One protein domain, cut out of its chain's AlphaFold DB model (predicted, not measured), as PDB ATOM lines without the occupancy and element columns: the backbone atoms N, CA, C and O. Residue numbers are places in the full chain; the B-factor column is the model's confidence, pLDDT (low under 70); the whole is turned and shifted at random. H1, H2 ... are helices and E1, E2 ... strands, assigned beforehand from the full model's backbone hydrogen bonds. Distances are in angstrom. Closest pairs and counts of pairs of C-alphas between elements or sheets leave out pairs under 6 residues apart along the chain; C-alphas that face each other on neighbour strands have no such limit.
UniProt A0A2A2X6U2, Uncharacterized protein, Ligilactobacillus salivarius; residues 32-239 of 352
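What this domain is: This is residues 32 to 239 of the 352 residues of an uncharacterized protein of Ligilactobacillus salivarius (UniProt A0A2A2X6U2). A strongly twisted sheet of six strands makes a wall, with H3 and H4 over one face, and the hairpin of E10 and E11 packs with E10 on the first part of its edge strand E4. A second, small sheet follows on from the other end of E4; its long hairpin E6 and E7 reaches to one end of the domain, H1 packs on both sheets, and H5 is at the opposite end. The printed part has 208 residues with five named helices and eleven named strands, in the order E1 E2 E3 E4 E5 E6 E7 H1 E8 H2 E9 H3 H4 E10 E11 H5; the class is mixed, helices and strands. The large sheet runs E3 E2 E1 E9 E8 E4 and is mixed, while E5 E6 E7 and E10 E11 are antiparallel. The whole is compact, with a radius of gyration of the C-alphas of 18.0 A and spans of 49 by 45 by 31 A.

How they stand to each other: Start at E1, residues 32 to 35, with E2, residues 42 to 45, and E3, residues 57 to 59, a meander, each strand the antiparallel neighbour of the one before; look for N 34 and O 43 at 2.8 A and N 44 and O 58 at 2.8 A. E1 is also the parallel neighbour of E9, residues 162 to 167, with N 33 and O 164 2.8 A apart. E9 pairs antiparallel with E8, residues 127 to 138, where N 132 and O 165 are 2.9 A apart. E8 pairs antiparallel with E4, residues 63 to 75, where N 66 and O 135 are 2.8 A apart; E4 bends by 94 degrees at residue 68 and E8 by 64 degrees at residue 135. Past E4 a second meander follows: E5, residues 80 to 82, E6, residues 91 to 100, and E7, residues 103 to 113, with N 81 and O 95 at 2.9 A and N 96 and O 107 at 2.9 A. H1, residues 114 to 120, is on this sheet at a height of 6.5 A and runs across the strands, at 69 degrees to E7 on the local plane. H1 is on the large sheet too, with Ser 114 and Val 128 as the closest C-alphas to E8, 6.6 A. H2, residues 148 to 155, only grazes the large sheet; H3, residues 169 to 178, stands up from it, only just, rising 42 degrees. H4, residues 183 to 190, is on the same face as H3, over E4 at a height of 9.8 A, along the strands at 10 degrees on the local plane. H3 and H4 touch at a steep tilt of 61 degrees, the same way, closest at the C-alphas of Ala 176 and Tyr 183, 5.8 A. H1, H3 and H4 with the large sheet form two layers, helices on one face of a sheet. E10, residues 193 to 197, and E11, residues 222 to 226, form an antiparallel hairpin, with N 196 and O 223 at 2.9 A; the closest C-alphas of E10 and E4, those of Thr 196 and Ser 64, are 4.6 A apart. H5, residues 229 to 238, is not on the large sheet and is apart from H4. Every O i to N i+4 pair is within hydrogen-bond range in H3 and H5, against 2 of 3 in H1, 2 of 4 in H2 and 2 of 4 in H4.

Where its parts are: Find C-alpha 32 of E1 at (-11.994, 6.784, 28.536). E4 runs 25.5 A from C-alpha 63 at (-4.806, 6.029, 18.412), E6 28.0 A, E7 29.2 A and E8 30.6 A; H3 measures 14.2 A. H5 ends at C-alpha 238, (-18.030, -6.375, 12.199), after 14.4 A.

The domain as a whole: The two C-alphas farthest apart, those of Met 101 and Ala 229, are 52.7 A apart. The printed part has no cut; its long links are E2 to E3 and E10 to E11. Mean pLDDT of the printed part is 77.9, and it is under 70 at residues 47 to 55, 88 to 90, 97 to 106, 155 and 199 to 217.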
ATOM      1  N   ASN A  32     -11.915   5.325  28.468       85.25
ATOM      2  CA  ASN A  32     -11.994   6.784  28.536       85.25
ATOM      3  C   ASN A  32     -10.744   7.427  27.924       85.25
ATOM      4  O   ASN A  32      -9.663   7.356  28.509       85.25
ATOM      5  N   LEU A  33     -10.894   8.105  26.787       88.31
ATOM      6  CA  LEU A  33      -9.863   8.971  26.226       88.31
ATOM      7  C   LEU A  33      -9.887  10.325  26.937       88.31
ATOM      8  O   LEU A  33     -10.808  11.130  26.781       88.31
ATOM      9  N   ARG A  34      -8.826  10.617  27.688       86.56
ATOM     10  CA  ARG A  34      -8.671  11.853  28.453       86.56
ATOM     11  C   ARG A  34      -7.636  12.768  27.825       86.56
ATOM     12  O   ARG A  34      -6.456  12.437  27.764       86.56
ATOM     13  N   HIS A  35      -8.079  13.965  27.447       85.69
ATOM     14  CA  HIS A  35      -7.195  15.069  27.079       85.69
ATOM     15  C   HIS A  35      -6.896  15.953  28.293       85.69
ATOM     16  O   HIS A  35      -7.775  16.681  28.782       85.69
ATOM     17  N   ASN A  36      -5.635  15.998  28.706       81.00
ATOM     18  CA  ASN A  36      -5.159  16.870  29.767       81.00
ATOM     19  C   ASN A  36      -5.027  18.321  29.265       81.00
ATOM     20  O   ASN A  36      -4.310  18.621  28.317       81.00
ATOM     21  N   GLY A  37      -5.768  19.238  29.891       73.25
ATOM     22  CA  GLY A  37      -5.772  20.656  29.520       73.25
ATOM     23  C   GLY A  37      -4.531  21.446  29.948       73.25
ATOM     24  O   GLY A  37      -4.403  22.581  29.515       73.25
ATOM     25  N   GLN A  38      -3.645  20.885  30.778       76.75
ATOM     26  CA  GLN A  38      -2.428  21.546  31.274       76.75
ATOM     27  C   GLN A  38      -1.183  21.231  30.444       76.75
ATOM     28  O   GLN A  38      -0.276  22.047  30.396       76.75
ATOM     29  N   ASN A  39      -1.113  20.057  29.816       75.50
ATOM     30  CA  ASN A  39       0.054  19.644  29.024       75.50
ATOM     31  C   ASN A  39      -0.302  19.140  27.615       75.50
ATOM     32  O   ASN A  39       0.588  18.736  26.872       75.50
ATOM     33  N   GLY A  40      -1.590  19.130  27.250       74.00
ATOM     34  CA  GLY A  40      -2.065  18.681  25.941       74.00
ATOM     35  C   GLY A  40      -1.968  17.171  25.705       74.00
ATOM     36  O   GLY A  40      -2.235  16.732  24.591       74.00
ATOM     37  N   ALA A  41      -1.587  16.375  26.712       81.81
ATOM     38  CA  ALA A  41      -1.440  14.933  26.563       81.81
ATOM     39  C   ALA A  41      -2.802  14.245  26.418       81.81
ATOM     40  O   ALA A  41      -3.753  14.552  27.149       81.81
ATOM     41  N   LEU A  42      -2.869  13.271  25.511       85.75
ATOM     42  CA  LEU A  42      -4.004  12.369  25.362       85.75
ATOM     43  C   LEU A  42      -3.651  11.015  25.979       85.75
ATOM     44  O   LEU A  42      -2.597  10.453  25.694       85.75
ATOM     45  N   THR A  43      -4.539  10.491  26.814       87.44
ATOM     46  CA  THR A  43      -4.344   9.215  27.512       87.44
ATOM     47  C   THR A  43      -5.590   8.353  27.405       87.44
ATOM     48  O   THR A  43      -6.693   8.886  27.315       87.44
ATOM     49  N   ILE A  44      -5.421   7.036  27.412       86.50
ATOM     50  CA  ILE A  44      -6.509   6.070  27.558       86.50
ATOM     51  C   ILE A  44      -6.498   5.619  29.009       86.50
ATOM     52  O   ILE A  44      -5.482   5.123  29.491       86.50
ATOM     53  N   GLN A  45      -7.616   5.807  29.698       81.19
ATOM     54  CA  GLN A  45      -7.812   5.306  31.045       81.19
ATOM     55  C   GLN A  45      -8.742   4.098  31.030       81.19
ATOM     56  O   GLN A  45      -9.856   4.156  30.495       81.19
ATOM     57  N   PHE A  46      -8.280   3.043  31.689       75.56
ATOM     58  CA  PHE A  46      -9.017   1.809  31.878       75.56
ATOM     59  C   PHE A  46     -10.054   1.963  33.000       75.56
ATOM     60  O   PHE A  46      -9.834   2.731  33.947       75.56
ATOM     61  N   PRO A  47     -11.202   1.269  32.909       65.12
ATOM     62  CA  PRO A  47     -12.128   1.147  34.027       65.12
ATOM     63  C   PRO A  47     -11.395   0.611  35.262       65.12
ATOM     64  O   PRO A  47     -10.725  -0.414  35.190       65.12
ATOM     65  N   THR A  48     -11.501   1.295  36.398       55.09
ATOM     66  CA  THR A  48     -10.976   0.793  37.673       55.09
ATOM     67  C   THR A  48     -11.953  -0.200  38.289       55.09
ATOM     68  O   THR A  48     -13.085   0.167  38.614       55.09
ATOM     69  N   LEU A  49     -11.501  -1.439  38.485       49.44
ATOM     70  CA  LEU A  49     -12.206  -2.480  39.230       49.44
ATOM     71  C   LEU A  49     -11.733  -2.449  40.691       49.44
ATOM     72  O   LEU A  49     -10.840  -3.196  41.057       49.44
ATOM     73  N   GLN A  50     -12.325  -1.559  41.498       43.03
ATOM     74  CA  GLN A  50     -12.071  -1.385  42.938       43.03
ATOM     75  C   GLN A  50     -10.605  -1.117  43.371       43.03
ATOM     76  O   GLN A  50      -9.634  -1.428  42.697       43.03
ATOM     77  N   SER A  51     -10.462  -0.522  44.562       38.16
ATOM     78  CA  SER A  51      -9.214  -0.079  45.213       38.16
ATOM     79  C   SER A  51      -8.553   1.179  44.625       38.16
ATOM     80  O   SER A  51      -8.688   1.500  43.450       38.16
ATOM     81  N   GLY A  52      -7.904   1.956  45.497       41.59
ATOM     82  CA  GLY A  52      -7.367   3.301  45.244       41.59
ATOM     83  C   GLY A  52      -6.232   3.406  44.219       41.59
ATOM     84  O   GLY A  52      -5.614   4.468  44.122       41.59
ATOM     85  N   ASP A  53      -5.982   2.355  43.443       38.81
ATOM     86  CA  ASP A  53      -5.061   2.378  42.322       38.81
ATOM     87  C   ASP A  53      -5.739   3.034  41.116       38.81
ATOM     88  O   ASP A  53      -6.842   2.683  40.689       38.81
ATOM     89  N   ARG A  54      -5.082   4.052  40.552       48.12
ATOM     90  CA  ARG A  54      -5.495   4.593  39.256       48.12
ATOM     91  C   ARG A  54      -5.316   3.460  38.250       48.12
ATOM     92  O   ARG A  54      -4.193   3.002  38.072       48.12
ATOM     93  N   GLY A  55      -6.409   3.028  37.622       58.09
ATOM     94  CA  GLY A  55      -6.377   2.011  36.569       58.09
ATOM     95  C   GLY A  55      -5.328   2.350  35.516       58.09
ATOM     96  O   GLY A  55      -4.964   3.523  35.378       58.09
ATOM     97  N   GLU A  56      -4.843   1.330  34.806       70.50
ATOM     98  CA  GLU A  56      -3.793   1.473  33.795       70.50
ATOM     99  C   GLU A  56      -4.055   2.701  32.908       70.50
ATOM    100  O   GLU A  56      -5.192   2.999  32.519       70.50
ATOM    101  N   VAL A  57      -3.001   3.478  32.659       78.12
ATOM    102  CA  VAL A  57      -3.064   4.664  31.807       78.12
ATOM    103  C   VAL A  57      -2.083   4.469  30.668       78.12
ATOM    104  O   VAL A  57      -0.877   4.394  30.892       78.12
ATOM    105  N   LEU A  58      -2.600   4.446  29.445       84.19
ATOM    106  CA  LEU A  58      -1.788   4.360  28.235       84.19
ATOM    107  C   LEU A  58      -1.682   5.725  27.562       84.19
ATOM    108  O   LEU A  58      -2.645   6.494  27.533       84.19
ATOM    109  N   ASP A  59      -0.525   6.016  26.967       83.69
ATOM    110  CA  ASP A  59      -0.393   7.144  26.045       83.69
ATOM    111  C   ASP A  59      -1.250   6.874  24.796       83.69
ATOM    112  O   ASP A  59      -1.141   5.829  24.151       83.69
ATOM    113  N   ALA A  60      -2.126   7.820  24.461       83.88
ATOM    114  CA  ALA A  60      -3.080   7.671  23.374       83.88
ATOM    115  C   ALA A  60      -2.563   8.204  22.023       83.88
ATOM    116  O   ALA A  60      -3.312   8.223  21.046       83.88
ATOM    117  N   LYS A  61      -1.306   8.669  21.937       82.19
ATOM    118  CA  LYS A  61      -0.726   9.278  20.721       82.19
ATOM    119  C   LYS A  61      -0.898   8.442  19.457       82.19
ATOM    120  O   LYS A  61      -1.057   9.032  18.388       82.19
ATOM    121  N   SER A  62      -0.879   7.119  19.582       83.69
ATOM    122  CA  SER A  62      -0.959   6.172  18.464       83.69
ATOM    123  C   SER A  62      -2.385   5.832  18.032       83.69
ATOM    124  O   SER A  62      -2.543   5.039  17.110       83.69
ATOM    125  N   TYR A  63      -3.415   6.411  18.658       89.25
ATOM    126  CA  TYR A  63      -4.806   6.029  18.412       89.25
ATOM    127  C   TYR A  63      -5.675   7.177  17.900       89.25
ATOM    128  O   TYR A  63      -5.492   8.340  18.267       89.25
ATOM    129  N   SER A  64      -6.656   6.819  17.081       91.31
ATOM    130  CA  SER A  64      -7.738   7.686  16.619       91.31
ATOM    131  C   SER A  64      -9.089   7.065  16.959       91.31
ATOM    132  O   SER A  64      -9.171   5.898  17.339       91.31
ATOM    133  N   LEU A  65     -10.149   7.860  16.853       91.94
ATOM    134  CA  LEU A  65     -11.512   7.449  17.168       91.94
ATOM    135  C   LEU A  65     -12.352   7.450  15.893       91.94
ATOM    136  O   LEU A  65     -12.275   8.396  15.114       91.94
ATOM    137  N   ILE A  66     -13.192   6.438  15.703       92.06
ATOM    138  CA  ILE A  66     -14.292   6.473  14.737       92.06
ATOM    139  C   ILE A  66     -15.565   6.828  15.508       92.06
ATOM    140  O   ILE A  66     -16.073   5.969  16.233       92.06
ATOM    141  N   PRO A  67     -16.069   8.073  15.424       92.12
ATOM    142  CA  PRO A  67     -17.253   8.485  16.165       92.12
ATOM    143  C   PRO A  67     -18.497   7.732  15.693       92.12
ATOM    144  O   PRO A  67     -18.773   7.652  14.493       92.12
ATOM    145  N   LEU A  68     -19.260   7.228  16.661       87.69
ATOM    146  CA  LEU A  68     -20.536   6.550  16.455       87.69
ATOM    147  C   LEU A  68     -21.707   7.470  16.807       87.69
ATOM    148  O   LEU A  68     -22.625   7.629  16.010       87.69
ATOM    149  N   PHE A  69     -21.667   8.105  17.981       87.62
ATOM    150  CA  PHE A  69     -22.695   9.045  18.432       87.62
ATOM    151  C   PHE A  69     -22.150  10.000  19.502       87.62
ATOM    152  O   PHE A  69     -21.067   9.793  20.057       87.62
ATOM    153  N   ILE A  70     -22.902  11.065  19.786       89.50
ATOM    154  CA  ILE A  70     -22.545  12.073  20.788       89.50
ATOM    155  C   ILE A  70     -23.685  12.197  21.791       89.50
ATOM    156  O   ILE A  70     -24.824  12.404  21.391       89.50
ATOM    157  N   THR A  71     -23.372  12.133  23.081       88.69
ATOM    158  CA  THR A  71     -24.314  12.460  24.161       88.69
ATOM    159  C   THR A  71     -23.821  13.659  24.958       88.69
ATOM    160  O   THR A  71     -22.661  14.072  24.870       88.69
ATOM    161  N   LYS A  72     -24.706  14.237  25.761       88.69
ATOM    162  CA  LYS A  72     -24.359  15.207  26.796       88.69
ATOM    163  C   LYS A  72     -24.481  14.558  28.161       88.69
ATOM    164  O   LYS A  72     -25.398  13.783  28.396       88.69
ATOM    165  N   ILE A  73     -23.581  14.917  29.062       87.19
ATOM    166  CA  ILE A  73     -23.607  14.507  30.470       87.19
ATOM    167  C   ILE A  73     -23.304  15.718  31.343       87.19
ATOM    168  O   ILE A  73     -22.523  16.584  30.941       87.19
ATOM    169  N   ALA A  74     -23.843  15.768  32.552       86.31
ATOM    170  CA  ALA A  74     -23.431  16.710  33.580       86.31
ATOM    171  C   ALA A  74     -22.541  15.995  34.598       86.31
ATOM    172  O   ALA A  74     -22.881  14.928  35.092       86.31
ATOM    173  N   THR A  75     -21.370  16.566  34.889       83.94
ATOM    174  CA  THR A  75     -20.430  15.990  35.866       83.94
ATOM    175  C   THR A  75     -19.701  17.080  36.645       83.94
ATOM    176  O   THR A  75     -19.472  18.172  36.112       83.94
ATOM    177  N   SER A  76     -19.269  16.779  37.868       79.81
ATOM    178  CA  SER A  76     -18.368  17.626  38.659       79.81
ATOM    179  C   SER A  76     -17.153  16.838  39.161       79.81
ATOM    180  O   SER A  76     -17.143  15.608  39.151       79.81
ATOM    181  N   SER A  77     -16.099  17.539  39.592       71.88
ATOM    182  CA  SER A  77     -14.980  16.905  40.309       71.88
ATOM    183  C   SER A  77     -15.359  16.462  41.723       71.88
ATOM    184  O   SER A  77     -14.618  15.699  42.330       71.88
ATOM    185  N   ASN A  78     -16.506  16.925  42.223       71.44
ATOM    186  CA  ASN A  78     -16.972  16.733  43.593       71.44
ATOM    187  C   ASN A  78     -18.093  15.678  43.670       71.44
ATOM    188  O   ASN A  78     -18.913  15.710  44.580       71.44
ATOM    189  N   GLY A  79     -18.149  14.757  42.701       72.44
ATOM    190  CA  GLY A  79     -19.029  13.585  42.761       72.44
ATOM    191  C   GLY A  79     -20.441  13.767  42.199       72.44
ATOM    192  O   GLY A  79     -21.260  12.866  42.365       72.44
ATOM    193  N   ILE A  80     -20.741  14.876  41.506       78.56
ATOM    194  CA  ILE A  80     -21.987  15.003  40.727       78.56
ATOM    195  C   ILE A  80     -21.829  14.273  39.393       78.56
ATOM    196  O   ILE A  80     -20.828  14.462  38.692       78.56
ATOM    197  N   SER A  81     -22.851  13.510  39.013       81.12
ATOM    198  CA  SER A  81     -22.998  12.909  37.686       81.12
ATOM    199  C   SER A  81     -24.467  12.907  37.250       81.12
ATOM    200  O   SER A  81     -25.359  13.083  38.079       81.12
ATOM    201  N   SER A  82     -24.729  12.702  35.962       81.44
ATOM    202  CA  SER A  82     -26.085  12.630  35.410       81.44
ATOM    203  C   SER A  82     -26.215  11.532  34.391       81.44
ATOM    204  O   SER A  82     -25.239  11.232  33.707       81.44
ATOM    205  N   ASN A  83     -27.435  11.078  34.142       80.44
ATOM    206  CA  ASN A  83     -27.669  10.235  32.982       80.44
ATOM    207  C   ASN A  83     -27.318  10.974  31.668       80.44
ATOM    208  O   ASN A  83     -27.364  12.215  31.638       80.44
ATOM    209  N   PRO A  84     -26.887  10.267  30.600       84.62
ATOM    210  CA  PRO A  84     -26.655  10.881  29.312       84.62
ATOM    211  C   PRO A  84     -27.972  11.347  28.708       84.62
ATOM    212  O   PRO A  84     -29.014  10.734  28.898       84.62
ATOM    213  N   SER A  85     -27.881  12.426  27.945       86.88
ATOM    214  CA  SER A  85     -28.982  12.997  27.182       86.88
ATOM    215  C   SER A  85     -28.549  13.179  25.732       86.88
ATOM    216  O   SER A  85     -27.404  13.554  25.452       86.88
ATOM    217  N   LEU A  86     -29.464  12.921  24.805       85.25
ATOM    218  CA  LEU A  86     -29.334  13.286  23.394       85.25
ATOM    219  C   LEU A  86     -30.027  14.628  23.113       85.25
ATOM    220  O   LEU A  86     -29.750  15.271  22.099       85.25
ATOM    221  N   SER A  87     -30.891  15.086  24.023       70.06
ATOM    222  CA  SER A  87     -31.693  16.286  23.837       70.06
ATOM    223  C   SER A  87     -30.855  17.565  23.664       70.06
ATOM    224  O   SER A  87     -29.865  17.863  24.355       70.06
ATOM    225  N   GLY A  88     -31.295  18.399  22.719       62.72
ATOM    226  CA  GLY A  88     -30.797  19.766  22.555       62.72
ATOM    227  C   GLY A  88     -31.072  20.637  23.787       62.72
ATOM    228  O   GLY A  88     -30.231  21.467  24.134       62.72
ATOM    229  N   VAL A  89     -32.205  20.386  24.455       64.88
ATOM    230  CA  VAL A  89     -32.748  21.157  25.587       64.88
ATOM    231  C   VAL A  89     -31.987  20.879  26.892       64.88
ATOM    232  O   VAL A  89     -31.746  21.802  27.669       64.88
ATOM    233  N   GLY A  90     -31.493  19.648  27.078       67.31
ATOM    234  CA  GLY A  90     -30.516  19.289  28.107       67.31
ATOM    235  C   GLY A  90     -31.063  19.345  29.531       67.31
ATOM    236  O   GLY A  90     -30.542  20.119  30.341       67.31
ATOM    237  N   TYR A  91     -32.089  18.537  29.812       87.25
ATOM    238  CA  TYR A  91     -32.499  18.200  31.175       87.25
ATOM    239  C   TYR A  91     -31.689  17.008  31.674       87.25
ATOM    240  O   TYR A  91     -31.530  16.016  30.970       87.25
ATOM    241  N   TYR A  92     -31.172  17.121  32.890       85.88
ATOM    242  CA  TYR A  92     -30.326  16.116  33.509       85.88
ATOM    243  C   TYR A  92     -30.914  15.748  34.857       85.88
ATOM    244  O   TYR A  92     -31.013  16.608  35.732       85.88
ATOM    245  N   ASP A  93     -31.267  14.480  35.026       84.62
ATOM    246  CA  ASP A  93     -31.471  13.916  36.352       84.62
ATOM    247  C   ASP A  93     -30.102  13.733  37.015       84.62
ATOM    248  O   ASP A  93     -29.232  13.018  36.499       84.62
ATOM    249  N   LEU A  94     -29.867  14.494  38.084       83.69
ATOM    250  CA  LEU A  94     -28.568  14.600  38.735       83.69
ATOM    251  C   LEU A  94     -28.505  13.765  39.996       83.69
ATOM    252  O   LEU A  94     -29.418  13.764  40.817       83.69
ATOM    253  N   TYR A  95     -27.334  13.182  40.207       80.56
ATOM    254  CA  TYR A  95     -27.032  12.380  41.373       80.56
ATOM    255  C   TYR A  95     -25.692  12.788  41.966       80.56
ATOM    256  O   TYR A  95     -24.731  13.072  41.241       80.56
ATOM    257  N   ARG A  96     -25.616  12.772  43.295       79.06
ATOM    258  CA  ARG A  96     -24.354  12.777  44.029       79.06
ATOM    259  C   ARG A  96     -23.998  11.350  44.414       79.06
ATOM    260  O   ARG A  96     -24.775  10.694  45.100       79.06
ATOM    261  N   TYR A  97     -22.818  10.909  44.000       68.81
ATOM    262  CA  TYR A  97     -22.289   9.597  44.347       68.81
ATOM    263  C   TYR A  97     -21.303   9.736  45.501       68.81
ATOM    264  O   TYR A  97     -20.274  10.397  45.367       68.81
ATOM    265  N   GLU A  98     -21.618   9.098  46.620       63.72
ATOM    266  CA  GLU A  98     -20.764   9.053  47.802       63.72
ATOM    267  C   GLU A  98     -20.252   7.627  47.986       63.72
ATOM    268  O   GLU A  98     -21.026   6.670  48.054       63.72
ATOM    269  N   ASP A  99     -18.927   7.481  48.031       59.25
ATOM    270  CA  ASP A  99     -18.295   6.211  48.373       59.25
ATOM    271  C   ASP A  99     -18.309   6.069  49.898       59.25
ATOM    272  O   ASP A  99     -17.731   6.895  50.610       59.25
ATOM    273  N   THR A 100     -19.022   5.068  50.412       56.97
ATOM    274  CA  THR A 100     -19.159   4.836  51.853       56.97
ATOM    275  C   THR A 100     -18.554   3.489  52.233       56.97
ATOM    276  O   THR A 100     -18.412   2.595  51.403       56.97
ATOM    277  N   MET A 101     -18.254   3.285  53.521       51.47
ATOM    278  CA  MET A 101     -17.735   1.996  54.009       51.47
ATOM    279  C   MET A 101     -18.691   0.806  53.796       51.47
ATOM    280  O   MET A 101     -18.286  -0.333  53.999       51.47
ATOM    281  N   LYS A 102     -19.956   1.053  53.429       50.59
ATOM    282  CA  LYS A 102     -20.987   0.028  53.196       50.59
ATOM    283  C   LYS A 102     -21.380  -0.099  51.719       50.59
ATOM    284  O   LYS A 102     -22.442  -0.633  51.430       50.59
ATOM    285  N   GLY A 103     -20.558   0.420  50.810       53.31
ATOM    286  CA  GLY A 103     -20.878   0.513  49.387       53.31
ATOM    287  C   GLY A 103     -21.206   1.944  48.964       53.31
ATOM    288  O   GLY A 103     -21.185   2.880  49.770       53.31
ATOM    289  N   ARG A 104     -21.477   2.143  47.674       57.06
ATOM    290  CA  ARG A 104     -21.766   3.477  47.138       57.06
ATOM    291  C   ARG A 104     -23.226   3.834  47.305       57.06
ATOM    292  O   ARG A 104     -24.099   3.038  46.982       57.06
ATOM    293  N   VAL A 105     -23.475   5.064  47.733       61.12
ATOM    294  CA  VAL A 105     -24.824   5.626  47.802       61.12
ATOM    295  C   VAL A 105     -24.957   6.696  46.727       61.12
ATOM    296  O   VAL A 105     -24.060   7.521  46.540       61.12
ATOM    297  N   SER A 106     -26.074   6.662  46.005       67.88
ATOM    298  CA  SER A 106     -26.461   7.688  45.042       67.88
ATOM    299  C   SER A 106     -27.603   8.510  45.630       67.88
ATOM    300  O   SER A 106     -28.641   7.960  45.989       67.88
ATOM    301  N   ASN A 107     -27.411   9.821  45.743       72.06
ATOM    302  CA  ASN A 107     -28.421  10.750  46.234       72.06
ATOM    303  C   ASN A 107     -28.947  11.589  45.067       72.06
ATOM    304  O   ASN A 107     -28.190  12.380  44.499       72.06
ATOM    305  N   SER A 108     -30.231  11.439  44.720       78.88
ATOM    306  CA  SER A 108     -30.865  12.270  43.688       78.88
ATOM    307  C   SER A 108     -30.920  13.732  44.135       78.88
ATOM    308  O   SER A 108     -31.421  14.062  45.212       78.88
ATOM    309  N   LEU A 109     -30.410  14.615  43.280       81.62
ATOM    310  CA  LEU A 109     -30.404  16.063  43.468       81.62
ATOM    311  C   LEU A 109     -31.596  16.735  42.772       81.62
ATOM    312  O   LEU A 109     -31.899  17.885  43.081       81.62
ATOM    313  N   GLY A 110     -32.275  16.030  41.863       84.75
ATOM    314  CA  GLY A 110     -33.381  16.545  41.051       84.75
ATOM    315  C   GLY A 110     -33.005  16.745  39.582       84.75
ATOM    316  O   GLY A 110     -31.910  16.382  39.142       84.75
ATOM    317  N   ILE A 111     -33.931  17.336  38.821       88.88
ATOM    318  CA  ILE A 111     -33.796  17.531  37.371       88.88
ATOM    319  C   ILE A 111     -33.351  18.966  37.087       88.88
ATOM    320  O   ILE A 111     -34.017  19.923  37.480       88.88
ATOM    321  N   PHE A 112     -32.248  19.133  36.357       88.19
ATOM    322  CA  PHE A 112     -31.671  20.448  36.079       88.19
ATOM    323  C   PHE A 112     -31.398  20.677  34.601       88.19
ATOM    324  O   PHE A 112     -31.019  19.775  33.862       88.19
ATOM    325  N   THR A 113     -31.498  21.938  34.187       87.25
ATOM    326  CA  THR A 113     -30.979  22.389  32.893       87.25
ATOM    327  C   THR A 113     -29.490  22.712  32.974       87.25
ATOM    328  O   THR A 113     -28.930  22.946  34.046       87.25
ATOM    329  N   SER A 114     -28.860  22.881  31.810       81.31
ATOM    330  CA  SER A 114     -27.498  23.433  31.703       81.31
ATOM    331  C   SER A 114     -27.308  24.773  32.436       81.31
ATOM    332  O   SER A 114     -26.209  25.059  32.914       81.31
ATOM    333  N   LYS A 115     -28.357  25.609  32.510       81.62
ATOM    334  CA  LYS A 115     -28.342  26.866  33.273       81.62
ATOM    335  C   LYS A 115     -28.481  26.592  34.771       81.62
ATOM    336  O   LYS A 115     -27.643  27.054  35.536       81.62
ATOM    337  N   GLY A 116     -29.460  25.771  35.157       84.12
ATOM    338  CA  GLY A 116     -29.685  25.385  36.552       84.12
ATOM    339  C   GLY A 116     -28.440  24.788  37.211       84.12
ATOM    340  O   GLY A 116     -28.156  25.114  38.357       84.12
ATOM    341  N   LEU A 117     -27.644  24.022  36.455       84.06
ATOM    342  CA  LEU A 117     -26.347  23.501  36.895       84.06
ATOM    343  C   LEU A 117     -25.370  24.592  37.344       84.06
ATOM    344  O   LEU A 117     -24.718  24.450  38.374       84.06
ATOM    345  N   LYS A 118     -25.251  25.671  36.564       79.81
ATOM    346  CA  LYS A 118     -24.341  26.778  36.883       79.81
ATOM    347  C   LYS A 118     -24.805  27.550  38.106       79.81
ATOM    348  O   LYS A 118     -23.957  28.002  38.858       79.81
ATOM    349  N   ASP A 119     -26.115  27.692  38.272       85.38
ATOM    350  CA  ASP A 119     -26.691  28.500  39.344       85.38
ATOM    351  C   ASP A 119     -26.655  27.747  40.687       85.38
ATOM    352  O   ASP A 119     -26.280  28.325  41.703       85.38
ATOM    353  N   HIS A 120     -26.970  26.445  40.692       86.19
ATOM    354  CA  HIS A 120     -27.094  25.649  41.923       86.19
ATOM    355  C   HIS A 120     -25.798  24.947  42.342       86.19
ATOM    356  O   HIS A 120     -25.607  24.674  43.521       86.19
ATOM    357  N   PHE A 121     -24.894  24.668  41.398       86.56
ATOM    358  CA  PHE A 121     -23.672  23.889  41.644       86.56
ATOM    359  C   PHE A 121     -22.411  24.630  41.172       86.56
ATOM    360  O   PHE A 121     -21.435  24.014  40.725       86.56
ATOM    361  N   ALA A 122     -22.429  25.967  41.265       83.12
ATOM    362  CA  ALA A 122     -21.310  26.835  40.893       83.12
ATOM    363  C   ALA A 122     -20.019  26.458  41.637       83.12
ATOM    364  O   ALA A 122     -18.967  26.294  41.017       83.12
ATOM    365  N   GLU A 123     -20.120  26.288  42.958       84.56
ATOM    366  CA  GLU A 123     -18.992  25.989  43.849       84.56
ATOM    367  C   GLU A 123     -18.447  24.573  43.640       84.56
ATOM    368  O   GLU A 123     -17.248  24.329  43.762       84.56
ATOM    369  N   GLU A 124     -19.313  23.644  43.236       82.19
ATOM    370  CA  GLU A 124     -18.927  22.271  42.910       82.19
ATOM    371  C   GLU A 124     -18.317  22.145  41.511       82.19
ATOM    372  O   GLU A 124     -17.754  21.109  41.155       82.19
ATOM    373  N   GLY A 125     -18.425  23.197  40.697       81.19
ATOM    374  CA  GLY A 125     -17.904  23.219  39.341       81.19
ATOM    375  C   GLY A 125     -18.600  22.224  38.414       81.19
ATOM    376  O   GLY A 125     -17.956  21.728  37.481       81.19
ATOM    377  N   ALA A 126     -19.883  21.924  38.653       84.00
ATOM    378  CA  ALA A 126     -20.663  21.036  37.799       84.00
ATOM    379  C   ALA A 126     -20.777  21.612  36.383       84.00
ATOM    380  O   ALA A 126     -21.098  22.786  36.173       84.00
ATOM    381  N   LYS A 127     -20.462  20.789  35.384       85.88
ATOM    382  CA  LYS A 127     -20.401  21.211  33.983       85.88
ATOM    383  C   LYS A 127     -20.991  20.150  33.080       85.88
ATOM    384  O   LYS A 127     -20.734  18.956  33.245       85.88
ATOM    385  N   VAL A 128     -21.690  20.625  32.057       88.19
ATOM    386  CA  VAL A 128     -22.073  19.802  30.915       88.19
ATOM    387  C   VAL A 128     -20.835  19.494  30.080       88.19
ATOM    388  O   VAL A 128     -20.018  20.380  29.820       88.19
ATOM    389  N   LYS A 129     -20.701  18.246  29.646       88.31
ATOM    390  CA  LYS A 129     -19.684  17.762  28.712       88.31
ATOM    391  C   LYS A 129     -20.371  17.076  27.537       88.31
ATOM    392  O   LYS A 129     -21.437  16.495  27.701       88.31
ATOM    393  N   HIS A 130     -19.737  17.148  26.375       90.12
ATOM    394  CA  HIS A 130     -20.108  16.397  25.182       90.12
ATOM    395  C   HIS A 130     -19.263  15.138  25.145       90.12
ATOM    396  O   HIS A 130     -18.040  15.223  25.039       90.12
ATOM    397  N   ARG A 131     -19.911  13.990  25.265       90.44
ATOM    398  CA  ARG A 131     -19.271  12.691  25.184       90.44
ATOM    399  C   ARG A 131     -19.375  12.185  23.758       90.44
ATOM    400  O   ARG A 131     -20.470  11.901  23.291       90.44
ATOM    401  N   ILE A 132     -18.242  12.065  23.080       92.31
ATOM    402  CA  ILE A 132     -18.171  11.421  21.768       92.31
ATOM    403  C   ILE A 132     -17.860   9.949  22.014       92.31
ATOM    404  O   ILE A 132     -16.757   9.636  22.460       92.31
ATOM    405  N   PHE A 133     -18.824   9.071  21.750       89.75
ATOM    406  CA  PHE A 133     -18.631   7.624  21.761       89.75
ATOM    407  C   PHE A 133     -18.130   7.159  20.399       89.75
ATOM    408  O   PHE A 133     -18.582   7.647  19.361       89.75
ATOM    409  N   GLY A 134     -17.208   6.203  20.393       90.88
ATOM    410  CA  GLY A 134     -16.637   5.691  19.161       90.88
ATOM    411  C   GLY A 134     -15.837   4.408  19.326       90.88
ATOM    412  O   GLY A 134     -15.727   3.850  20.416       90.88
ATOM    413  N   LEU A 135     -15.263   3.963  18.213       91.19
ATOM    414  CA  LEU A 135     -14.356   2.822  18.156       91.19
ATOM    415  C   LEU A 135     -12.916   3.316  18.092       91.19
ATOM    416  O   LEU A 135     -12.597   4.206  17.302       91.19
ATOM    417  N   LEU A 136     -12.053   2.757  18.931       90.88
ATOM    418  CA  LEU A 136     -10.633   3.066  18.931       90.88
ATOM    419  C   LEU A 136      -9.942   2.313  17.788       90.88
ATOM    420  O   LEU A 136     -10.143   1.112  17.619       90.88
ATOM    421  N   ILE A 137      -9.107   3.016  17.026       88.19
ATOM    422  CA  ILE A 137      -8.273   2.450  15.959       88.19
ATOM    423  C   ILE A 137      -6.832   2.929  16.114       88.19
ATOM    424  O   ILE A 137      -6.600   3.999  16.685       88.19
ATOM    425  N   LYS A 138      -5.847   2.190  15.591       86.56
ATOM    426  CA  LYS A 138      -4.477   2.709  15.507       86.56
ATOM    427  C   LYS A 138      -4.296   3.629  14.300       86.56
ATOM    428  O   LYS A 138      -4.831   3.382  13.224       86.56
ATOM    429  N   LYS A 139      -3.499   4.684  14.475       85.75
ATOM    430  CA  LYS A 139      -3.166   5.665  13.425       85.75
ATOM    431  C   LYS A 139      -2.319   5.082  12.301       85.75
ATOM    432  O   LYS A 139      -2.413   5.553  11.175       85.75
ATOM    433  N   ASP A 140      -1.479   4.104  12.620       82.75
ATOM    434  CA  ASP A 140      -0.625   3.407  11.654       82.75
ATOM    435  C   ASP A 140      -1.381   2.334  10.852       82.75
ATOM    436  O   ASP A 140      -0.803   1.739   9.945       82.75
ATOM    437  N   GLY A 141      -2.663   2.105  11.164       76.38
ATOM    438  CA  GLY A 141      -3.482   1.077  10.531       76.38
ATOM    439  C   GLY A 141      -3.057  -0.347  10.887       76.38
ATOM    440  O   GLY A 141      -3.277  -1.225  10.060       76.38
ATOM    441  N   GLY A 142      -2.407  -0.552  12.044       79.69
ATOM    442  CA  GLY A 142      -2.027  -1.866  12.572       79.69
ATOM    443  C   GLY A 142      -2.907  -2.364  13.733       79.69
ATOM    444  O   GLY A 142      -3.290  -1.591  14.608       79.69
ATOM    445  N   SER A 143      -3.145  -3.685  13.782       81.56
ATOM    446  CA  SER A 143      -4.220  -4.293  14.588       81.56
ATOM    447  C   SER A 143      -4.204  -3.844  16.045       81.56
ATOM    448  O   SER A 143      -3.193  -3.983  16.752       81.56
ATOM    449  N   ILE A 144      -5.339  -3.330  16.527       79.69
ATOM    450  CA  ILE A 144      -5.508  -2.979  17.943       79.69
ATOM    451  C   ILE A 144      -5.401  -4.212  18.853       79.69
ATOM    452  O   ILE A 144      -4.883  -4.105  19.961       79.69
ATOM    453  N   ASN A 145      -5.754  -5.394  18.337       77.06
ATOM    454  CA  ASN A 145      -5.704  -6.678  19.051       77.06
ATOM    455  C   ASN A 145      -4.271  -7.163  19.317       77.06
ATOM    456  O   ASN A 145      -4.055  -8.039  20.150       77.06
ATOM    457  N   LYS A 146      -3.283  -6.591  18.615       79.75
ATOM    458  CA  LYS A 146      -1.853  -6.867  18.828       79.75
ATOM    459  C   LYS A 146      -1.254  -6.022  19.958       79.75
ATOM    460  O   LYS A 146      -0.073  -6.164  20.249       79.75
ATOM    461  N   ASN A 147      -2.021  -5.114  20.569       79.62
ATOM    462  CA  ASN A 147      -1.588  -4.384  21.759       79.62
ATOM    463  C   ASN A 147      -1.969  -5.178  23.019       79.62
ATOM    464  O   ASN A 147      -3.153  -5.389  23.260       79.62
ATOM    465  N   GLU A 148      -0.976  -5.595  23.809       80.56
ATOM    466  CA  GLU A 148      -1.186  -6.432  25.001       80.56
ATOM    467  C   GLU A 148      -2.175  -5.805  25.989       80.56
ATOM    468  O   GLU A 148      -3.121  -6.475  26.393       80.56
ATOM    469  N   SER A 149      -2.046  -4.507  26.276       78.62
ATOM    470  CA  SER A 149      -2.948  -3.798  27.188       78.62
ATOM    471  C   SER A 149      -4.391  -3.691  26.672       78.62
ATOM    472  O   SER A 149      -5.302  -3.472  27.458       78.62
ATOM    473  N   LEU A 150      -4.646  -3.818  25.365       80.56
ATOM    474  CA  LEU A 150      -5.997  -3.697  24.785       80.56
ATOM    475  C   LEU A 150      -6.600  -5.032  24.339       80.56
ATOM    476  O   LEU A 150      -7.793  -5.084  24.036       80.56
ATOM    477  N   LYS A 151      -5.805  -6.104  24.304       77.81
ATOM    478  CA  LYS A 151      -6.198  -7.408  23.762       77.81
ATOM    479  C   LYS A 151      -7.380  -8.024  24.509       77.81
ATOM    480  O   LYS A 151      -8.293  -8.555  23.880       77.81
ATOM    481  N   ASP A 152      -7.392  -7.929  25.833       73.88
ATOM    482  CA  ASP A 152      -8.453  -8.528  26.649       73.88
ATOM    483  C   ASP A 152      -9.791  -7.810  26.456       73.88
ATOM    484  O   ASP A 152     -10.848  -8.436  26.404       73.88
ATOM    485  N   LEU A 153      -9.757  -6.482  26.327       74.94
ATOM    486  CA  LEU A 153     -10.927  -5.658  26.011       74.94
ATOM    487  C   LEU A 153     -11.442  -5.929  24.605       74.94
ATOM    488  O   LEU A 153     -12.650  -6.015  24.394       74.94
ATOM    489  N   SER A 154     -10.529  -6.039  23.643       75.31
ATOM    490  CA  SER A 154     -10.917  -6.237  22.262       75.31
ATOM    491  C   SER A 154     -11.509  -7.622  22.048       75.31
ATOM    492  O   SER A 154     -12.573  -7.727  21.458       75.31
ATOM    493  N   THR A 155     -10.914  -8.671  22.619       69.75
ATOM    494  CA  THR A 155     -11.425 -10.053  22.536       69.75
ATOM    495  C   THR A 155     -12.851 -10.178  23.077       69.75
ATOM    496  O   THR A 155     -13.652 -10.919  22.521       69.75
ATOM    497  N   ARG A 156     -13.195  -9.415  24.122       71.44
ATOM    498  CA  ARG A 156     -14.542  -9.399  24.716       71.44
ATOM    499  C   ARG A 156     -15.597  -8.685  23.864       71.44
ATOM    500  O   ARG A 156     -16.780  -8.852  24.122       71.44
ATOM    501  N   ASN A 157     -15.177  -7.918  22.860       73.06
ATOM    502  CA  ASN A 157     -16.044  -7.167  21.952       73.06
ATOM    503  C   ASN A 157     -15.731  -7.526  20.485       73.06
ATOM    504  O   ASN A 157     -15.591  -6.642  19.638       73.06
ATOM    505  N   ASP A 158     -15.516  -8.813  20.200       75.31
ATOM    506  CA  ASP A 158     -15.227  -9.356  18.863       75.31
ATOM    507  C   ASP A 158     -14.054  -8.681  18.133       75.31
ATOM    508  O   ASP A 158     -14.026  -8.543  16.919       75.31
ATOM    509  N   GLY A 159     -13.030  -8.243  18.854       77.19
ATOM    510  CA  GLY A 159     -11.871  -7.540  18.306       77.19
ATOM    511  C   GLY A 159     -12.118  -6.058  18.008       77.19
ATOM    512  O   GLY A 159     -11.389  -5.484  17.196       77.19
ATOM    513  N   LEU A 160     -13.134  -5.448  18.623       85.81
ATOM    514  CA  LEU A 160     -13.383  -4.004  18.634       85.81
ATOM    515  C   LEU A 160     -13.042  -3.418  20.006       85.81
ATOM    516  O   LEU A 160     -13.182  -4.072  21.028       85.81
ATOM    517  N   VAL A 161     -12.628  -2.155  20.057       87.75
ATOM    518  CA  VAL A 161     -12.413  -1.452  21.330       87.75
ATOM    519  C   VAL A 161     -13.315  -0.234  21.366       87.75
ATOM    520  O   VAL A 161     -13.129   0.708  20.595       87.75
ATOM    521  N   VAL A 162     -14.301  -0.251  22.261       87.12
ATOM    522  CA  VAL A 162     -15.236   0.863  22.435       87.12
ATOM    523  C   VAL A 162     -14.637   1.877  23.394       87.12
ATOM    524  O   VAL A 162     -14.086   1.534  24.443       87.12
ATOM    525  N   ALA A 163     -14.738   3.151  23.040       89.00
ATOM    526  CA  ALA A 163     -14.183   4.218  23.846       89.00
ATOM    527  C   ALA A 163     -15.006   5.506  23.749       89.00
ATOM    528  O   ALA A 163     -15.821   5.686  22.843       89.00
ATOM    529  N   TYR A 164     -14.787   6.427  24.684       90.25
ATOM    530  CA  TYR A 164     -15.365   7.762  24.626       90.25
ATOM    531  C   TYR A 164     -14.361   8.849  24.987       90.25
ATOM    532  O   TYR A 164     -13.430   8.621  25.755       90.25
ATOM    533  N   ILE A 165     -14.591  10.060  24.479       90.06
ATOM    534  CA  ILE A 165     -13.911  11.278  24.927       90.06
ATOM    535  C   ILE A 165     -14.934  12.295  25.428       90.06
ATOM    536  O   ILE A 165     -15.873  12.654  24.720       90.06
ATOM    537  N   ASP A 166     -14.719  12.788  26.648       89.00
ATOM    538  CA  ASP A 166     -15.532  13.854  27.230       89.00
ATOM    539  C   ASP A 166     -14.916  15.230  26.924       89.00
ATOM    540  O   ASP A 166     -13.834  15.588  27.406       89.00
ATOM    541  N   LEU A 167     -15.634  16.043  26.154       89.00
ATOM    542  CA  LEU A 167     -15.250  17.399  25.785       89.00
ATOM    543  C   LEU A 167     -16.065  18.428  26.569       89.00
ATOM    544  O   LEU A 167     -17.292  18.473  26.504       89.00
ATOM    545  N   LEU A 168     -15.378  19.327  27.275       86.94
ATOM    546  CA  LEU A 168     -16.017  20.544  27.783       86.94
ATOM    547  C   LEU A 168     -16.561  21.387  26.613       86.94
ATOM    548  O   LEU A 168     -16.007  21.305  25.513       86.94
ATOM    549  N   PRO A 169     -17.563  22.262  26.833       84.88
ATOM    550  CA  PRO A 169     -18.174  23.047  25.761       84.88
ATOM    551  C   PRO A 169     -17.158  23.872  24.964       84.88
ATOM    552  O   PRO A 169     -17.274  23.962  23.749       84.88
ATOM    553  N   SER A 170     -16.112  24.389  25.619       83.62
ATOM    554  CA  SER A 170     -15.006  25.094  24.957       83.62
ATOM    555  C   SER A 170     -14.182  24.200  24.023       83.62
ATOM    556  O   SER A 170     -13.815  24.630  22.935       83.62
ATOM    557  N   LYS A 171     -13.906  22.948  24.412       87.06
ATOM    558  CA  LYS A 171     -13.174  21.984  23.575       87.06
ATOM    559  C   LYS A 171     -14.027  21.497  22.404       87.06
ATOM    560  O   LYS A 171     -13.514  21.344  21.303       87.06
ATOM    561  N   TYR A 172     -15.321  21.289  22.632       88.62
ATOM    562  CA  TYR A 172     -16.249  20.926  21.564       88.62
ATOM    563  C   TYR A 172     -16.462  22.081  20.578       88.62
ATOM    564  O   TYR A 172     -16.521  21.873  19.374       88.62
ATOM    565  N   PHE A 173     -16.511  23.321  21.067       85.06
ATOM    566  CA  PHE A 173     -16.529  24.499  20.204       85.06
ATOM    567  C   PHE A 173     -15.256  24.603  19.353       85.06
ATOM    568  O   PHE A 173     -15.341  24.887  18.164       85.06
ATOM    569  N   ALA A 174     -14.087  24.297  19.925       84.88
ATOM    570  CA  ALA A 174     -12.842  24.230  19.163       84.88
ATOM    571  C   ALA A 174     -12.882  23.150  18.065       84.88
ATOM    572  O   ALA A 174     -12.379  23.393  16.972       84.88
ATOM    573  N   LEU A 175     -13.498  21.989  18.328       89.81
ATOM    574  CA  LEU A 175     -13.766  20.979  17.298       89.81
ATOM    575  C   LEU A 175     -14.653  21.560  16.188       89.81
ATOM    576  O   LEU A 175     -14.283  21.490  15.022       89.81
ATOM    577  N   ALA A 176     -15.778  22.190  16.538       88.62
ATOM    578  CA  ALA A 176     -16.691  22.792  15.563       88.62
ATOM    579  C   ALA A 176     -15.995  23.838  14.670       88.62
ATOM    580  O   ALA A 176     -16.162  23.811  13.450       88.62
ATOM    581  N   GLN A 177     -15.157  24.698  15.262       86.75
ATOM    582  CA  GLN A 177     -14.350  25.675  14.525       86.75
ATOM    583  C   GLN A 177     -13.354  25.015  13.569       86.75
ATOM    584  O   GLN A 177     -13.248  25.431  12.420       86.75
ATOM    585  N   GLN A 178     -12.640  23.980  14.020       87.69
ATOM    586  CA  GLN A 178     -11.672  23.257  13.186       87.69
ATOM    587  C   GLN A 178     -12.343  22.528  12.016       87.69
ATOM    588  O   GLN A 178     -11.747  22.390  10.953       87.69
ATOM    589  N   LEU A 179     -13.598  22.113  12.193       88.19
ATOM    590  CA  LEU A 179     -14.430  21.532  11.141       88.19
ATOM    591  C   LEU A 179     -15.145  22.579  10.272       88.19
ATOM    592  O   LEU A 179     -15.856  22.198   9.345       88.19
ATOM    593  N   ASN A 180     -14.981  23.873  10.572       87.56
ATOM    594  CA  ASN A 180     -15.680  24.985   9.929       87.56
ATOM    595  C   ASN A 180     -17.205  24.764   9.856       87.56
ATOM    596  O   ASN A 180     -17.818  24.846   8.790       87.56
ATOM    597  N   CYS A 181     -17.815  24.413  10.993       85.69
ATOM    598  CA  CYS A 181     -19.230  24.061  11.056       85.69
ATOM    599  C   CYS A 181     -19.936  24.575  12.314       85.69
ATOM    600  O   CYS A 181     -19.314  24.903  13.326       85.69
ATOM    601  N   ASP A 182     -21.268  24.597  12.247       83.81
ATOM    602  CA  ASP A 182     -22.116  24.908  13.392       83.81
ATOM    603  C   ASP A 182     -22.085  23.788  14.436       83.81
ATOM    604  O   ASP A 182     -21.975  22.603  14.115       83.81
ATOM    605  N   TYR A 183     -22.303  24.161  15.698       79.81
ATOM    606  CA  TYR A 183     -22.303  23.242  16.839       79.81
ATOM    607  C   TYR A 183     -23.242  22.038  16.662       79.81
ATOM    608  O   TYR A 183     -22.891  20.915  17.023       79.81
ATOM    609  N   SER A 184     -24.424  22.274  16.087       80.81
ATOM    610  CA  SER A 184     -25.447  21.252  15.837       80.81
ATOM    611  C   SER A 184     -25.078  20.285  14.711       80.81
ATOM    612  O   SER A 184     -25.600  19.179  14.669       80.81
ATOM    613  N   LYS A 185     -24.160  20.666  13.813       86.12
ATOM    614  CA  LYS A 185     -23.765  19.854  12.651       86.12
ATOM    615  C   LYS A 185     -22.578  18.940  12.931       86.12
ATOM    616  O   LYS A 185     -22.329  18.028  12.146       86.12
ATOM    617  N   VAL A 186     -21.856  19.160  14.033       87.94
ATOM    618  CA  VAL A 186     -20.647  18.397  14.383       87.94
ATOM    619  C   VAL A 186     -20.914  16.891  14.377       87.94
ATOM    620  O   VAL A 186     -20.162  16.168  13.732       87.94
ATOM    621  N   ALA A 187     -21.989  16.424  15.024       86.62
ATOM    622  CA  ALA A 187     -22.317  14.996  15.111       86.62
ATOM    623  C   ALA A 187     -22.419  14.342  13.724       86.62
ATOM    624  O   ALA A 187     -21.739  13.355  13.451       86.62
ATOM    625  N   ASN A 188     -23.184  14.961  12.824       84.94
ATOM    626  CA  ASN A 188     -23.387  14.465  11.464       84.94
ATOM    627  C   ASN A 188     -22.106  14.537  10.619       84.94
ATOM    628  O   ASN A 188     -21.885  13.693   9.755       84.94
ATOM    629  N   LEU A 189     -21.237  15.523  10.862       87.75
ATOM    630  CA  LEU A 189     -20.004  15.701  10.093       87.75
ATOM    631  C   LEU A 189     -18.894  14.721  10.461       87.75
ATOM    632  O   LEU A 189     -18.091  14.393   9.581       87.75
ATOM    633  N   ILE A 190     -18.821  14.301  11.728       89.25
ATOM    634  CA  ILE A 190     -17.778  13.388  12.219       89.25
ATOM    635  C   ILE A 190     -18.187  11.914  12.166       89.25
ATOM    636  O   ILE A 190     -17.319  11.046  12.247       89.25
ATOM    637  N   ALA A 191     -19.485  11.623  12.050       84.00
ATOM    638  CA  ALA A 191     -20.002  10.261  12.003       84.00
ATOM    639  C   ALA A 191     -19.362   9.451  10.861       84.00
ATOM    640  O   ALA A 191     -19.271   9.912   9.721       84.00
ATOM    641  N   GLY A 192     -18.905   8.234  11.176       76.12
ATOM    642  CA  GLY A 192     -18.327   7.314  10.188       76.12
ATOM    643  C   GLY A 192     -16.999   7.774   9.568       76.12
ATOM    644  O   GLY A 192     -16.592   7.245   8.532       76.12
ATOM    645  N   LYS A 193     -16.328   8.754  10.180       89.44
ATOM    646  CA  LYS A 193     -14.998   9.242   9.791       89.44
ATOM    647  C   LYS A 193     -13.962   8.921  10.857       89.44
ATOM    648  O   LYS A 193     -14.297   8.490  11.955       89.44
ATOM    649  N   VAL A 194     -12.695   9.152  10.534       91.12
ATOM    650  CA  VAL A 194     -11.591   9.023  11.482       91.12
ATOM    651  C   VAL A 194     -11.345  10.379  12.127       91.12
ATOM    652  O   VAL A 194     -10.815  11.292  11.497       91.12
ATOM    653  N   LEU A 195     -11.740  10.510  13.390       92.81
ATOM    654  CA  LEU A 195     -11.439  11.659  14.231       92.81
ATOM    655  C   LEU A 195     -10.134  11.399  14.985       92.81
ATOM    656  O   LEU A 195     -10.070  10.598  15.920       92.81
ATOM    657  N   THR A 196      -9.088  12.117  14.607       89.88
ATOM    658  CA  THR A 196      -7.798  12.061  15.288       89.88
ATOM    659  C   THR A 196      -7.680  13.229  16.252       89.88
ATOM    660  O   THR A 196      -7.858  14.380  15.864       89.88
ATOM    661  N   VAL A 197      -7.320  12.941  17.501       85.12
ATOM    662  CA  VAL A 197      -6.874  13.963  18.454       85.12
ATOM    663  C   VAL A 197      -5.347  13.940  18.477       85.12
ATOM    664  O   VAL A 197      -4.727  12.882  18.651       85.12
ATOM    665  N   GLU A 198      -4.712  15.088  18.250       80.00
ATOM    666  CA  GLU A 198      -3.257  15.184  18.361       80.00
ATOM    667  C   GLU A 198      -2.828  14.946  19.811       80.00
ATOM    668  O   GLU A 198      -3.405  15.497  20.747       80.00
ATOM    669  N   GLY A 199      -1.808  14.109  20.009       63.91
ATOM    670  CA  GLY A 199      -1.386  13.709  21.353       63.91
ATOM    671  C   GLY A 199      -0.539  14.747  22.098       63.91
ATOM    672  O   GLY A 199      -0.232  14.519  23.266       63.91
ATOM    673  N   VAL A 200      -0.143  15.846  21.437       67.31
ATOM    674  CA  VAL A 200       0.481  17.033  22.050       67.31
ATOM    675  C   VAL A 200       0.065  18.288  21.276       67.31
ATOM    676  O   VAL A 200       0.616  18.578  20.212       67.31
ATOM    677  N   THR A 201      -0.853  19.081  21.827       61.59
ATOM    678  CA  THR A 201      -1.110  20.436  21.319       61.59
ATOM    679  C   THR A 201       0.026  21.368  21.769       61.59
ATOM    680  O   THR A 201       0.217  21.573  22.964       61.59
ATOM    681  N   LYS A 202       0.802  21.951  20.842       56.25
ATOM    682  CA  LYS A 202       1.878  22.908  21.183       56.25
ATOM    683  C   LYS A 202       1.326  24.315  21.465       56.25
ATOM    684  O   LYS A 202       0.372  24.753  20.832       56.25
ATOM    685  N   THR A 203       1.991  25.049  22.361       52.69
ATOM    686  CA  THR A 203       1.654  26.407  22.854       52.69
ATOM    687  C   THR A 203       1.640  27.519  21.803       52.69
ATOM    688  O   THR A 203       1.161  28.613  22.082       52.69
ATOM    689  N   ASN A 204       2.189  27.281  20.612       49.56
ATOM    690  CA  ASN A 204       2.627  28.362  19.721       49.56
ATOM    691  C   ASN A 204       1.566  28.791  18.697       49.56
ATOM    692  O   ASN A 204       1.846  29.628  17.844       49.56
ATOM    693  N   LEU A 205       0.369  28.206  18.744       52.84
ATOM    694  CA  LEU A 205      -0.736  28.569  17.867       52.84
ATOM    695  C   LEU A 205      -1.818  29.248  18.711       52.84
ATOM    696  O   LEU A 205      -2.495  28.585  19.497       52.84
ATOM    697  N   ASP A 206      -1.992  30.559  18.521       46.00
ATOM    698  CA  ASP A 206      -2.953  31.412  19.248       46.00
ATOM    699  C   ASP A 206      -4.398  30.867  19.254       46.00
ATOM    700  O   ASP A 206      -5.180  31.188  20.144       46.00
ATOM    701  N   VAL A 207      -4.740  29.998  18.297       51.09
ATOM    702  CA  VAL A 207      -6.054  29.350  18.141       51.09
ATOM    703  C   VAL A 207      -6.307  28.241  19.182       51.09
ATOM    704  O   VAL A 207      -7.455  27.936  19.494       51.09
ATOM    705  N   TYR A 208      -5.255  27.652  19.762       54.81
ATOM    706  CA  TYR A 208      -5.351  26.456  20.621       54.81
ATOM    707  C   TYR A 208      -4.999  26.716  22.090       54.81
ATOM    708  O   TYR A 208      -4.945  25.788  22.903       54.81
ATOM    709  N   TYR A 209      -4.797  27.987  22.436       50.59
ATOM    710  CA  TYR A 209      -4.505  28.450  23.783       50.59
ATOM    711  C   TYR A 209      -5.557  29.478  24.203       50.59
ATOM    712  O   TYR A 209      -5.598  30.599  23.694       50.59
ATOM    713  N   ASN A 210      -6.427  29.117  25.149       54.28
ATOM    714  CA  ASN A 210      -7.412  30.070  25.651       54.28
ATOM    715  C   ASN A 210      -6.751  31.070  26.621       54.28
ATOM    716  O   ASN A 210      -6.725  30.838  27.834       54.28
ATOM    717  N   LYS A 211      -6.267  32.203  26.087       47.06
ATOM    718  CA  LYS A 211      -5.617  33.294  26.845       47.06
ATOM    719  C   LYS A 211      -6.483  33.884  27.969       47.06
ATOM    720  O   LYS A 211      -5.939  34.477  28.891       47.06
ATOM    721  N   THR A 212      -7.809  33.719  27.918       51.56
ATOM    722  CA  THR A 212      -8.734  34.240  28.947       51.56
ATOM    723  C   THR A 212      -8.942  33.288  30.128       51.56
ATOM    724  O   THR A 212      -9.515  33.674  31.146       51.56
ATOM    725  N   SER A 213      -8.462  32.046  30.031       52.34
ATOM    726  CA  SER A 213      -8.480  31.117  31.162       52.34
ATOM    727  C   SER A 213      -7.353  31.458  32.141       52.34
ATOM    728  O   SER A 213      -6.185  31.518  31.755       52.34
ATOM    729  N   LYS A 214      -7.684  31.681  33.423       45.78
ATOM    730  CA  LYS A 214      -6.673  31.824  34.482       45.78
ATOM    731  C   LYS A 214      -5.814  30.552  34.504       45.78
ATOM    732  O   LYS A 214      -6.307  29.496  34.890       45.78
ATOM    733  N   GLY A 215      -4.563  30.656  34.056       53.47
ATOM    734  CA  GLY A 215      -3.591  29.557  34.036       53.47
ATOM    735  C   GLY A 215      -3.303  28.922  32.671       53.47
ATOM    736  O   GLY A 215      -2.396  28.103  32.608       53.47
ATOM    737  N   GLY A 216      -4.004  29.310  31.597       57.56
ATOM    738  CA  GLY A 216      -3.783  28.760  30.255       57.56
ATOM    739  C   GLY A 216      -4.274  27.315  30.108       57.56
ATOM    740  O   GLY A 216      -3.813  26.405  30.788       57.56
ATOM    741  N   VAL A 217      -5.228  27.078  29.205       65.94
ATOM    742  CA  VAL A 217      -5.759  25.734  28.934       65.94
ATOM    743  C   VAL A 217      -5.508  25.372  27.476       65.94
ATOM    744  O   VAL A 217      -5.965  26.079  26.574       65.94
ATOM    745  N   PHE A 218      -4.827  24.246  27.266       72.44
ATOM    746  CA  PHE A 218      -4.654  23.623  25.958       72.44
ATOM    747  C   PHE A 218      -5.996  23.101  25.448       72.44
ATOM    748  O   PHE A 218      -6.680  22.306  26.110       72.44
ATOM    749  N   LEU A 219      -6.365  23.544  24.248       80.25
ATOM    750  CA  LEU A 219      -7.470  22.973  23.491       80.25
ATOM    751  C   LEU A 219      -6.944  21.811  22.632       80.25
ATOM    752  O   LEU A 219      -5.836  21.904  22.101       80.25
ATOM    753  N   PRO A 220      -7.698  20.709  22.479       82.06
ATOM    754  CA  PRO A 220      -7.276  19.635  21.594       82.06
ATOM    755  C   PRO A 220      -7.246  20.119  20.143       82.06
ATOM    756  O   PRO A 220      -8.152  20.832  19.695       82.06
ATOM    757  N   LYS A 221      -6.220  19.696  19.406       85.25
ATOM    758  CA  LYS A 221      -6.213  19.781  17.949       85.25
ATOM    759  C   LYS A 221      -6.785  18.492  17.370       85.25
ATOM    760  O   LYS A 221      -6.402  17.397  17.783       85.25
ATOM    761  N   PHE A 222      -7.720  18.650  16.448       87.94
ATOM    762  CA  PHE A 222      -8.449  17.584  15.792       87.94
ATOM    763  C   PHE A 222      -8.092  17.558  14.307       87.94
ATOM    764  O   PHE A 222      -7.977  18.605  13.670       87.94
ATOM    765  N   SER A 223      -7.961  16.362  13.745       88.94
ATOM    766  CA  SER A 223      -8.053  16.150  12.301       88.94
ATOM    767  C   SER A 223      -9.176  15.167  12.006       88.94
ATOM    768  O   SER A 223      -9.532  14.335  12.847       88.94
ATOM    769  N   LEU A 224      -9.772  15.314  10.828       91.75
ATOM    770  CA  LEU A 224     -10.893  14.502  10.395       91.75
ATOM    771  C   LEU A 224     -10.604  13.972   8.999       91.75
ATOM    772  O   LEU A 224     -10.590  14.737   8.036       91.75
ATOM    773  N   ASP A 225     -10.417  12.665   8.909       90.81
ATOM    774  CA  ASP A 225     -10.102  11.977   7.666       90.81
ATOM    775  C   ASP A 225     -11.253  11.051   7.270       90.81
ATOM    776  O   ASP A 225     -11.984  10.519   8.113       90.81
ATOM    777  N   ASN A 226     -11.444  10.853   5.967       88.88
ATOM    778  CA  ASN A 226     -12.426   9.884   5.495       88.88
ATOM    779  C   ASN A 226     -11.947   8.467   5.815       88.88
ATOM    780  O   ASN A 226     -10.798   8.112   5.551       88.88
ATOM    781  N   LEU A 227     -12.858   7.636   6.320       83.12
ATOM    782  CA  LEU A 227     -12.605   6.206   6.423       83.12
ATOM    783  C   LEU A 227     -12.566   5.610   5.009       83.12
ATOM    784  O   LEU A 227     -13.471   5.850   4.207       83.12
ATOM    785  N   GLN A 228     -11.519   4.847   4.688       82.62
ATOM    786  CA  GLN A 228     -11.385   4.210   3.374       82.62
ATOM    787  C   GLN A 228     -12.587   3.291   3.084       82.62
ATOM    788  O   GLN A 228     -13.138   2.675   3.993       82.62
ATOM    789  N   ALA A 229     -13.002   3.161   1.821       79.81
ATOM    790  CA  ALA A 229     -14.234   2.440   1.470       79.81
ATOM    791  C   ALA A 229     -14.229   0.964   1.922       79.81
ATOM    792  O   ALA A 229     -15.189   0.494   2.530       79.81
ATOM    793  N   THR A 230     -13.120   0.258   1.699       77.25
ATOM    794  CA  THR A 230     -12.922  -1.140   2.128       77.25
ATOM    795  C   THR A 230     -12.945  -1.283   3.650       77.25
ATOM    796  O   THR A 230     -13.541  -2.209   4.197       77.25
ATOM    797  N   SER A 231     -12.339  -0.321   4.343       77.50
ATOM    798  CA  SER A 231     -12.354  -0.202   5.799       77.50
ATOM    799  C   SER A 231     -13.767   0.025   6.339       77.50
ATOM    800  O   SER A 231     -14.172  -0.611   7.309       77.50
ATOM    801  N   LYS A 232     -14.549   0.884   5.676       79.12
ATOM    802  CA  LYS A 232     -15.936   1.186   6.037       79.12
ATOM    803  C   LYS A 232     -16.838  -0.045   5.929       79.12
ATOM    804  O   LYS A 232     -17.603  -0.300   6.850       79.12
ATOM    805  N   GLN A 233     -16.721  -0.823   4.851       79.31
ATOM    806  CA  GLN A 233     -17.500  -2.057   4.670       79.31
ATOM    807  C   GLN A 233     -17.185  -3.099   5.747       79.31
ATOM    808  O   GLN A 233     -18.095  -3.651   6.364       79.31
ATOM    809  N   ARG A 234     -15.897  -3.324   6.030       76.31
ATOM    810  CA  ARG A 234     -15.467  -4.266   7.076       76.31
ATOM    811  C   ARG A 234     -15.924  -3.839   8.462       76.31
ATOM    812  O   ARG A 234     -16.421  -4.664   9.222       76.31
ATOM    813  N   LEU A 235     -15.790  -2.549   8.772       79.31
ATOM    814  CA  LEU A 235     -16.266  -1.994  10.031       79.31
ATOM    815  C   LEU A 235     -17.778  -2.156  10.172       79.31
ATOM    816  O   LEU A 235     -18.234  -2.557  11.234       79.31
ATOM    817  N   ALA A 236     -18.547  -1.874   9.119       79.69
ATOM    818  CA  ALA A 236     -20.001  -2.010   9.138       79.69
ATOM    819  C   ALA A 236     -20.441  -3.456   9.400       79.69
ATOM    820  O   ALA A 236     -21.321  -3.676  10.225       79.69
ATOM    821  N   SER A 237     -19.798  -4.437   8.758       81.31
ATOM    822  CA  SER A 237     -20.083  -5.857   8.999       81.31
ATOM    823  C   SER A 237     -19.742  -6.259  10.438       81.31
ATOM    824  O   SER A 237     -20.586  -6.769  11.167       81.31
ATOM    825  N   LYS A 238     -18.533  -5.927  10.897       79.25
ATOM    826  CA  LYS A 238     -18.030  -6.375  12.199       79.25
ATOM    827  C   LYS A 238     -18.649  -5.656  13.398       79.25
ATOM    828  O   LYS A 238     -18.783  -6.235  14.465       79.25
ATOM    829  N   SER A 239     -19.026  -4.391  13.236       82.62
ATOM    830  CA  SER A 239     -19.715  -3.626  14.282       82.62
ATOM    831  C   SER A 239     -21.227  -3.823  14.272       82.62
ATOM    832  O   SER A 239     -21.890  -3.265  15.140       82.62
TER     833      SER A 239